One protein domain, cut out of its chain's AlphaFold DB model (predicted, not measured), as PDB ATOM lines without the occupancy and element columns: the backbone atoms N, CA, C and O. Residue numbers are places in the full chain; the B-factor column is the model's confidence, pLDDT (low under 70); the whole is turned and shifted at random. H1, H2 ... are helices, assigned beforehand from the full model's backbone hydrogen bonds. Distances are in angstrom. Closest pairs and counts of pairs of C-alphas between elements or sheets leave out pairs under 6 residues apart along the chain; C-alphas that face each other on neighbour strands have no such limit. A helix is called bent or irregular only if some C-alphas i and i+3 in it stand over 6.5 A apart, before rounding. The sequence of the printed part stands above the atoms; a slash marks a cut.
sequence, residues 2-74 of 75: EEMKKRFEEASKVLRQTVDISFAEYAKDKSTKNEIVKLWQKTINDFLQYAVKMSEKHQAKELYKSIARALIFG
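What this domain is: This is residues 2 to 74 of the 75 residues of an uncharacterized protein of Thermoanaerobacterium sp. PSU-2 (UniProt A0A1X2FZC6). Two long helices, H1 and H2, make a narrow V joined at one end, and a short third helix, H3, folds back along the other end of H2. H1 opens away from H2, and its residues 2 to 17 stick out free. The printed part has 73 residues with three named helices in the order H1, H2, H3 and no named strand; the class is all helix. The whole is loose, with a radius of gyration of the C-alphas of 15.0 A, and elongated, spanning 46 by 26 by 19 A.

Where its parts are: H1 holds residues 2 to 28, 39.7 A from first to last C-alpha, and begins with C-alpha 2 at (184.792, 299.164, 221.450). H2, residues 30 to 57, measures 42.2 A from C-alpha 30 at (199.914, 311.511, 257.608). It is irregular: C-alphas 31 and 34 are 7.2 A apart. H3, residues 61 to 73, measures 18.4 A and ends with C-alpha 73 at (197.922, 317.625, 231.433).

How they stand to each other: H1 and H2 form a helical hairpin, opposite ways at a shallow tilt of 21 degrees. They touch through residues 22 to 26 of H1 and 32 to 36 of H2 alone; their closest C-alphas, of Tyr 26 and Thr 32, are 5.9 A apart. H2 and H3 form a second helical hairpin, opposite ways at a shallow tilt of 20 degrees. H2 touches H3 with residues 48 to 55 alone; their closest C-alphas, of Ser 55 and Lys 61, are 5.1 A apart. H1 and H3 are apart. Every O i to N i+4 pair is within hydrogen-bond range in H1 and H3, and 22 of 24 are in H2.

The domain as a whole: The two C-alphas farthest apart, of Lys 28 and Gln 59, are 46.0 A apart. The printed part has no cut, and both links are tight. The mean pLDDT of the printed part is 96.1, and no printed residue is under 70.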
ATOM      1  N   GLU A   2     185.659 299.380 220.275       95.50
ATOM      2  CA  GLU A   2     184.792 299.164 221.450       95.50
ATOM      3  C   GLU A   2     185.484 298.438 222.612       95.50
ATOM      4  O   GLU A   2     185.407 298.882 223.751       95.50
ATOM      5  N   GLU A   3     186.248 297.380 222.333       96.12
ATOM      6  CA  GLU A   3     187.036 296.707 223.374       96.12
ATOM      7  C   GLU A   3     188.063 297.647 224.026       96.12
ATOM      8  O   GLU A   3     188.202 297.673 225.244       96.12
ATOM      9  N   MET A   4     188.730 298.482 223.222       93.81
ATOM     10  CA  MET A   4     189.681 299.476 223.721       93.81
ATOM     11  C   MET A   4     188.996 300.471 224.667       93.81
ATOM     12  O   MET A   4     189.512 300.709 225.754       93.81
ATOM     13  N   LYS A   5     187.816 300.998 224.306       97.06
ATOM     14  CA  LYS A   5     187.037 301.896 225.177       97.06
ATOM     15  C   LYS A   5     186.716 301.242 226.522       97.06
ATOM     16  O   LYS A   5     187.013 301.834 227.555       97.06
ATOM     17  N   LYS A   6     186.219 299.998 226.512       97.94
ATOM     18  CA  LYS A   6     185.926 299.245 227.745       97.94
ATOM     19  C   LYS A   6     187.155 299.109 228.643       97.94
ATOM     20  O   LYS A   6     187.066 299.338 229.844       97.94
ATOM     21  N   ARG A   7     188.328 298.814 228.069       97.50
ATOM     22  CA  ARG A   7     189.584 298.743 228.834       97.50
ATOM     23  C   ARG A   7     189.977 300.084 229.458       97.50
ATOM     24  O   ARG A   7     190.445 300.102 230.592       97.50
ATOM     25  N   PHE A   8     189.766 301.198 228.758       95.50
ATOM     26  CA  PHE A   8     190.009 302.531 229.322       95.50
ATOM     27  C   PHE A   8     189.013 302.891 230.435       95.50
ATOM     28  O   PHE A   8     189.410 303.495 231.432       95.50
ATOM     29  N   GLU A   9     187.748 302.488 230.317       97.12
ATOM     30  CA  GLU A   9     186.746 302.657 231.378       97.12
ATOM     31  C   GLU A   9     187.099 301.841 232.631       97.12
ATOM     32  O   GLU A   9     187.053 302.365 233.748       97.12
ATOM     33  N   GLU A  10     187.518 300.585 232.450       97.94
ATOM     34  CA  GLU A  10     188.024 299.724 233.524       97.94
ATOM     35  C   GLU A  10     189.250 300.349 234.203       97.94
ATOM     36  O   GLU A  10     189.276 300.479 235.429       97.94
ATOM     37  N   ALA A  11     190.230 300.815 233.422       95.94
ATOM     38  CA  ALA A  11     191.417 301.487 233.947       95.94
ATOM     39  C   ALA A  11     191.053 302.753 234.741       95.94
ATOM     40  O   ALA A  11     191.553 302.958 235.847       95.94
ATOM     41  N   SER A  12     190.131 303.574 234.229       95.69
ATOM     42  CA  SER A  12     189.632 304.764 234.929       95.69
ATOM     43  C   SER A  12     188.936 304.413 236.250       95.69
ATOM     44  O   SER A  12     189.089 305.121 237.248       95.69
ATOM     45  N   LYS A  13     188.173 303.313 236.296       98.06
ATOM     46  CA  LYS A  13     187.550 302.824 237.533       98.06
ATOM     47  C   LYS A  13     188.603 302.403 238.560       98.06
ATOM     48  O   LYS A  13     188.511 302.836 239.705       98.06
ATOM     49  N   VAL A  14     189.601 301.626 238.145       97.38
ATOM     50  CA  VAL A  14     190.689 301.180 239.031       97.38
ATOM     51  C   VAL A  14     191.470 302.378 239.570       97.38
ATOM     52  O   VAL A  14     191.643 302.483 240.778       97.38
ATOM     53  N   LEU A  15     191.853 303.331 238.714       96.44
ATOM     54  CA  LEU A  15     192.591 304.526 239.136       96.44
ATOM     55  C   LEU A  15     191.819 305.358 240.167       96.44
ATOM     56  O   LEU A  15     192.411 305.794 241.151       96.44
ATOM     57  N   ARG A  16     190.500 305.537 239.990       97.81
ATOM     58  CA  ARG A  16     189.652 306.225 240.979       97.81
ATOM     59  C   ARG A  16     189.643 305.501 242.325       97.81
ATOM     60  O   ARG A  16     189.887 306.130 243.345       97.81
ATOM     61  N   GLN A  17     189.475 304.179 242.318       98.25
ATOM     62  CA  GLN A  17     189.536 303.378 243.544       98.25
ATOM     63  C   GLN A  17     190.912 303.469 244.224       98.25
ATOM     64  O   GLN A  17     190.995 303.561 245.446       98.25
ATOM     65  N   THR A  18     192.003 303.488 243.455       98.25
ATOM     66  CA  THR A  18     193.360 303.666 243.995       98.25
ATOM     67  C   THR A  18     193.552 305.050 244.617       98.25
ATOM     68  O   THR A  18     194.223 305.162 245.645       98.25
ATOM     69  N   VAL A  19     192.955 306.099 244.040       98.12
ATOM     70  CA  VAL A  19     192.931 307.439 244.645       98.12
ATOM     71  C   VAL A  19     192.184 307.403 245.975       98.12
ATOM     72  O   VAL A  19     192.753 307.821 246.981       98.12
ATOM     73  N   ASP A  20     190.978 306.836 246.017       98.50
ATOM     74  CA  ASP A  20     190.185 306.750 247.251       98.50
ATOM     75  C   ASP A  20     190.959 306.037 248.373       98.50
ATOM     76  O   ASP A  20     191.041 306.538 249.496       98.50
ATOM     77  N   ILE A  21     191.612 304.913 248.053       98.44
ATOM     78  CA  ILE A  21     192.455 304.165 248.997       98.44
ATOM     79  C   ILE A  21     193.649 305.010 249.456       98.44
ATOM     80  O   ILE A  21     193.915 305.091 250.652       98.44
ATOM     81  N   SER A  22     194.342 305.678 248.529       98.38
ATOM     82  CA  SER A  22     195.490 306.537 248.855       98.38
ATOM     83  C   SER A  22     195.106 307.624 249.863       98.38
ATOM     84  O   SER A  22     195.823 307.873 250.832       98.38
ATOM     85  N   PHE A  23     193.955 308.264 249.658       98.31
ATOM     86  CA  PHE A  23     193.465 309.311 250.549       98.31
ATOM     87  C   PHE A  23     192.969 308.751 251.883       98.31
ATOM     88  O   PHE A  23     193.209 309.377 252.916       98.31
ATOM     89  N   ALA A  24     192.337 307.575 251.888       98.44
ATOM     90  CA  ALA A  24     191.933 306.897 253.114       98.44
ATOM     91  C   ALA A  24     193.143 306.522 253.987       98.44
ATOM     92  O   ALA A  24     193.129 306.791 255.187       98.44
ATOM     93  N   GLU A  25     194.214 305.976 253.402       98.12
ATOM     94  CA  GLU A  25     195.448 305.662 254.138       98.12
ATOM     95  C   GLU A  25     196.133 306.929 254.666       98.12
ATOM     96  O   GLU A  25     196.475 307.009 255.846       98.12
ATOM     97  N   TYR A  26     196.218 307.983 253.850       98.31
ATOM     98  CA  TYR A  26     196.741 309.274 254.304       98.31
ATOM     99  C   TYR A  26     195.877 309.931 255.396       98.31
ATOM    100  O   TYR A  26     196.364 310.730 256.201       98.31
ATOM    101  N   ALA A  27     194.568 309.673 255.418       98.19
ATOM    102  CA  ALA A  27     193.679 310.161 256.468       98.19
ATOM    103  C   ALA A  27     193.943 309.465 257.809       98.19
ATOM    104  O   ALA A  27     193.892 310.143 258.835       98.19
ATOM    105  N   LYS A  28     194.274 308.166 257.788       98.19
ATOM    106  CA  LYS A  28     194.637 307.381 258.980       98.19
ATOM    107  C   LYS A  28     195.993 307.797 259.545       98.19
ATOM    108  O   LYS A  28     196.102 308.019 260.746       98.19
ATOM    109  N   ASP A  29     197.004 307.924 258.685       97.38
ATOM    110  CA  ASP A  29     198.353 308.325 259.083       97.38
ATOM    111  C   ASP A  29     198.993 309.252 258.042       97.38
ATOM    112  O   ASP A  29     199.271 308.870 256.904       97.38
ATOM    113  N   LYS A  30     199.295 310.486 258.459       96.38
ATOM    114  CA  LYS A  30     199.914 311.511 257.608       96.38
ATOM    115  C   LYS A  30     201.360 311.182 257.225       96.38
ATOM    116  O   LYS A  30     201.845 311.714 256.221       96.38
ATOM    117  N   SER A  31     202.042 310.324 257.984       97.88
ATOM    118  CA  SER A  31     203.423 309.910 257.714       97.88
ATOM    119  C   SER A  31     203.542 309.069 256.431       97.88
ATOM    120  O   SER A  31     204.554 309.144 255.727       97.88
ATOM    121  N   THR A  32     202.459 308.384 256.042       97.62
ATOM    122  CA  THR A  32     202.382 307.518 254.848       97.62
ATOM    123  C   THR A  32     202.488 308.270 253.519       97.62
ATOM    124  O   THR A  32     202.680 307.646 252.474       97.62
ATOM    125  N   LYS A  33     202.423 309.614 253.519       98.00
ATOM    126  CA  LYS A  33     202.473 310.454 252.306       98.00
ATOM    127  C   LYS A  33     203.582 310.029 251.342       98.00
ATOM    128  O   LYS A  33     203.337 309.875 250.149       98.00
ATOM    129  N   ASN A  34     204.805 309.866 251.844       98.19
ATOM    130  CA  ASN A  34     205.957 309.565 250.993       98.19
ATOM    131  C   ASN A  34     205.878 308.157 250.391       98.19
ATOM    132  O   ASN A  34     206.344 307.948 249.274       98.19
ATOM    133  N   GLU A  35     205.290 307.200 251.105       98.19
ATOM    134  CA  GLU A  35     205.084 305.841 250.607       98.19
ATOM    135  C   GLU A  35     204.007 305.806 249.519       98.19
ATOM    136  O   GLU A  35     204.247 305.276 248.436       98.19
ATOM    137  N   ILE A  36     202.878 306.484 249.748       98.44
ATOM    138  CA  ILE A  36     201.812 306.650 248.750       98.44
ATOM    139  C   ILE A  36     202.372 307.283 247.470       98.44
ATOM    140  O   ILE A  36     202.154 306.770 246.371       98.44
ATOM    141  N   VAL A  37     203.144 308.368 247.595       98.12
ATOM    142  CA  VAL A  37     203.778 309.032 246.443       98.12
ATOM    143  C   VAL A  37     204.730 308.085 245.705       98.12
ATOM    144  O   VAL A  37     204.702 308.050 244.476       98.12
ATOM    145  N   LYS A  38     205.530 307.281 246.420       98.31
ATOM    146  CA  LYS A  38     206.421 306.285 245.799       98.31
ATOM    147  C   LYS A  38     205.651 305.230 245.005       98.31
ATOM    148  O   LYS A  38     206.099 304.855 243.922       98.31
ATOM    149  N   LEU A  39     204.503 304.771 245.505       98.25
ATOM    150  CA  LEU A  39     203.648 303.821 244.784       98.25
ATOM    151  C   LEU A  39     203.135 304.431 243.474       98.25
ATOM    152  O   LEU A  39     203.321 303.833 242.416       98.25
ATOM    153  N   TRP A  40     202.602 305.655 243.520       97.62
ATOM    154  CA  TRP A  40     202.162 306.372 242.319       97.62
ATOM    155  C   TRP A  40     203.296 306.594 241.314       97.62
ATOM    156  O   TRP A  40     203.118 306.346 240.120       97.62
ATOM    157  N   GLN A  41     204.474 307.015 241.784       97.06
ATOM    158  CA  GLN A  41     205.653 307.203 240.936       97.06
ATOM    159  C   GLN A  41     206.062 305.906 240.237       97.06
ATOM    160  O   GLN A  41     206.307 305.920 239.031       97.06
ATOM    161  N   LYS A  42     206.098 304.786 240.971       97.81
ATOM    162  CA  LYS A  42     206.414 303.474 240.403       97.81
ATOM    163  C   LYS A  42     205.402 303.081 239.327       97.81
ATOM    164  O   LYS A  42     205.803 302.773 238.211       97.81
ATOM    165  N   THR A  43     204.105 303.176 239.622       96.44
ATOM    166  CA  THR A  43     203.041 302.822 238.670       96.44
ATOM    167  C   THR A  43     203.095 303.664 237.392       96.44
ATOM    168  O   THR A  43     203.002 303.121 236.291       96.44
ATOM    169  N   ILE A  44     203.277 304.983 237.517       94.62
ATOM    170  CA  ILE A  44     203.373 305.891 236.366       94.62
ATOM    171  C   ILE A  44     204.635 305.604 235.545       94.62
ATOM    172  O   ILE A  44     204.573 305.579 234.315       94.62
ATOM    173  N   ASN A  45     205.771 305.370 236.206       95.25
ATOM    174  CA  ASN A  45     207.021 305.064 235.520       95.25
ATOM    175  C   ASN A  45     206.936 303.741 234.748       95.25
ATOM    176  O   ASN A  45     207.298 303.710 233.573       95.25
ATOM    177  N   ASP A  46     206.401 302.683 235.362       96.50
ATOM    178  CA  ASP A  46     206.227 301.378 234.713       96.50
ATOM    179  C   ASP A  46     205.333 301.500 233.462       96.50
ATOM    180  O   ASP A  46     205.665 300.976 232.393       96.50
ATOM    181  N   PHE A  47     204.241 302.271 233.555       95.38
ATOM    182  CA  PHE A  47     203.375 302.586 232.414       95.38
ATOM    183  C   PHE A  47     204.123 303.328 231.296       95.38
ATOM    184  O   PHE A  47     204.061 302.921 230.132       95.38
ATOM    185  N   LEU A  48     204.843 304.406 231.627       94.38
ATOM    186  CA  LEU A  48     205.554 305.216 230.636       94.38
ATOM    187  C   LEU A  48     206.677 304.428 229.957       94.38
ATOM    188  O   LEU A  48     206.816 304.515 228.739       94.38
ATOM    189  N   GLN A  49     207.438 303.625 230.706       95.75
ATOM    190  CA  GLN A  49     208.475 302.757 230.143       95.75
ATOM    191  C   GLN A  49     207.885 301.756 229.146       95.75
ATOM    192  O   GLN A  49     208.432 301.561 228.056       95.75
ATOM    193  N   TYR A  50     206.737 301.161 229.476       96.44
ATOM    194  CA  TYR A  50     206.051 300.263 228.555       96.44
ATOM    195  C   TYR A  50     205.544 300.996 227.304       96.44
ATOM    196  O   TYR A  50     205.714 300.501 226.187       96.44
ATOM    197  N   ALA A  51     204.984 302.200 227.461       95.44
ATOM    198  CA  ALA A  51     204.529 303.021 226.341       95.44
ATOM    199  C   ALA A  51     205.684 303.407 225.396       95.44
ATOM    200  O   ALA A  51     205.522 303.317 224.177       95.44
ATOM    201  N   VAL A  52     206.860 303.758 225.936       96.00
ATOM    202  CA  VAL A  52     208.080 303.998 225.144       96.00
ATOM    203  C   VAL A  52     208.438 302.754 224.338       96.00
ATOM    204  O   VAL A  52     208.523 302.832 223.111       96.00
ATOM    205  N   LYS A  53     208.551 301.595 224.998       97.19
ATOM    206  CA  LYS A  53     208.905 300.323 224.348       97.19
ATOM    207  C   LYS A  53     207.948 299.969 223.207       97.19
ATOM    208  O   LYS A  53     208.376 299.537 222.136       97.19
ATOM    209  N   MET A  54     206.646 300.167 223.412       97.69
ATOM    210  CA  MET A  54     205.643 299.935 222.371       97.69
ATOM    211  C   MET A  54     205.758 300.949 221.231       97.69
ATOM    212  O   MET A  54     205.642 300.573 220.065       97.69
ATOM    213  N   SER A  55     206.050 302.213 221.534       96.75
ATOM    214  CA  SER A  55     206.259 303.234 220.506       96.75
ATOM    215  C   SER A  55     207.462 302.931 219.615       96.75
ATOM    216  O   SER A  55     207.383 303.131 218.407       96.75
ATOM    217  N   GLU A  56     208.544 302.392 220.178       96.12
ATOM    218  CA  GLU A  56     209.725 301.979 219.421       96.12
ATOM    219  C   GLU A  56     209.408 300.775 218.537       96.12
ATOM    220  O   GLU A  56     209.659 300.814 217.332       96.12
ATOM    221  N   LYS A  57     208.765 299.750 219.110       97.75
ATOM    222  CA  LYS A  57     208.358 298.533 218.393       97.75
ATOM    223  C   LYS A  57     207.467 298.827 217.182       97.75
ATOM    224  O   LYS A  57     207.582 298.154 216.165       97.75
ATOM    225  N   HIS A  58     206.576 299.810 217.298       97.38
ATOM    226  CA  HIS A  58     205.604 300.161 216.260       97.38
ATOM    227  C   HIS A  58     205.978 301.421 215.459       97.38
ATOM    228  O   HIS A  58     205.158 301.898 214.682       97.38
ATOM    229  N   GLN A  59     207.183 301.978 215.650       95.38
ATOM    230  CA  GLN A  59     207.630 303.243 215.040       95.38
ATOM    231  C   GLN A  59     206.651 304.422 215.258       95.38
ATOM    232  O   GLN A  59     206.557 305.346 214.455       95.38
ATOM    233  N   ALA A  60     205.936 304.423 216.385       96.12
ATOM    234  CA  ALA A  60     204.838 305.336 216.702       96.12
ATOM    235  C   ALA A  60     205.224 306.364 217.784       96.12
ATOM    236  O   ALA A  60     204.491 306.577 218.753       96.12
ATOM    237  N   LYS A  61     206.389 307.013 217.643       93.81
ATOM    238  CA  LYS A  61     206.908 307.976 218.641       93.81
ATOM    239  C   LYS A  61     205.943 309.131 218.926       93.81
ATOM    240  O   LYS A  61     205.822 309.549 220.075       93.81
ATOM    241  N   GLU A  62     205.234 309.623 217.910       95.62
ATOM    242  CA  GLU A  62     204.238 310.692 218.078       95.62
ATOM    243  C   GLU A  62     203.051 310.254 218.944       95.62
ATOM    244  O   GLU A  62     202.558 311.037 219.755       95.62
ATOM    245  N   LEU A  63     202.636 308.986 218.858       94.06
ATOM    246  CA  LEU A  63     201.579 308.457 219.718       94.06
ATOM    247  C   LEU A  63     202.024 308.421 221.185       94.06
ATOM    248  O   LEU A  63     201.274 308.850 222.057       94.06
ATOM    249  N   TYR A  64     203.257 307.988 221.465       94.25
ATOM    250  CA  TYR A  64     203.807 308.047 222.824       94.25
ATOM    251  C   TYR A  64     203.867 309.480 223.364       94.25
ATOM    252  O   TYR A  64     203.432 309.717 224.489       94.25
ATOM    253  N   LYS A  65     204.341 310.446 222.565       93.75
ATOM    254  CA  LYS A  65     204.366 311.862 222.973       93.75
ATOM    255  C   LYS A  65     202.970 312.368 223.337       93.75
ATOM    256  O   LYS A  65     202.820 313.055 224.346       93.75
ATOM    257  N   SER A  66     201.958 312.008 222.549       95.25
ATOM    258  CA  SER A  66     200.561 312.361 222.822       95.25
ATOM    259  C   SER A  66     200.036 311.701 224.099       95.25
ATOM    260  O   SER A  66     199.433 312.381 224.921       95.25
ATOM    261  N   ILE A  67     200.331 310.416 224.324       93.38
ATOM    262  CA  ILE A  67     199.960 309.704 225.559       93.38
ATOM    263  C   ILE A  67     200.625 310.346 226.785       93.38
ATOM    264  O   ILE A  67     199.956 310.598 227.786       93.38
ATOM    265  N   ALA A  68     201.923 310.647 226.715       91.81
ATOM    266  CA  ALA A  68     202.657 311.271 227.813       91.81
ATOM    267  C   ALA A  68     202.112 312.671 228.145       91.81
ATOM    268  O   ALA A  68     201.956 313.007 229.317       91.81
ATOM    269  N   ARG A  69     201.765 313.475 227.128       93.38
ATOM    270  CA  ARG A  69     201.109 314.780 227.325       93.38
ATOM    271  C   ARG A  69     199.735 314.636 227.972       93.38
ATOM    272  O   ARG A  69     199.482 315.318 228.961       93.38
ATOM    273  N   ALA A  70     198.904 313.720 227.476       92.75
ATOM    274  CA  ALA A  70     197.579 313.467 228.035       92.75
ATOM    275  C   ALA A  70     197.654 313.022 229.506       92.75
ATOM    276  O   ALA A  70     196.835 313.444 230.316       92.75
ATOM    277  N   LEU A  71     198.667 312.231 229.877       89.56
ATOM    278  CA  LEU A  71     198.888 311.809 231.261       89.56
ATOM    279  C   LEU A  71     199.253 312.979 232.191       89.56
ATOM    280  O   LEU A  71     198.795 313.018 233.328       89.56
ATOM    281  N   ILE A  72     200.076 313.921 231.721       86.69
ATOM    282  CA  ILE A  72     200.553 315.056 232.529       86.69
ATOM    283  C   ILE A  72     199.490 316.155 232.632       86.69
ATOM    284  O   ILE A  72     199.327 316.754 233.694       86.69
ATOM    285  N   PHE A  73     198.786 316.445 231.536       88.94
ATOM    286  CA  PHE A  73     197.922 317.625 231.433       88.94
ATOM    287  C   PHE A  73     196.424 317.317 231.411       88.94
ATOM    288  O   PHE A  73     195.628 318.248 231.529       88.94
ATOM    289  N   GLY A  74     196.025 316.054 231.237       79.56
ATOM    290  CA  GLY A  74     194.618 315.670 231.087       79.56
ATOM    291  C   GLY A  74     193.943 316.222 229.824       79.56
ATOM    292  O   GLY A  74     192.716 316.220 229.753       79.56
TER     293      GLY A  74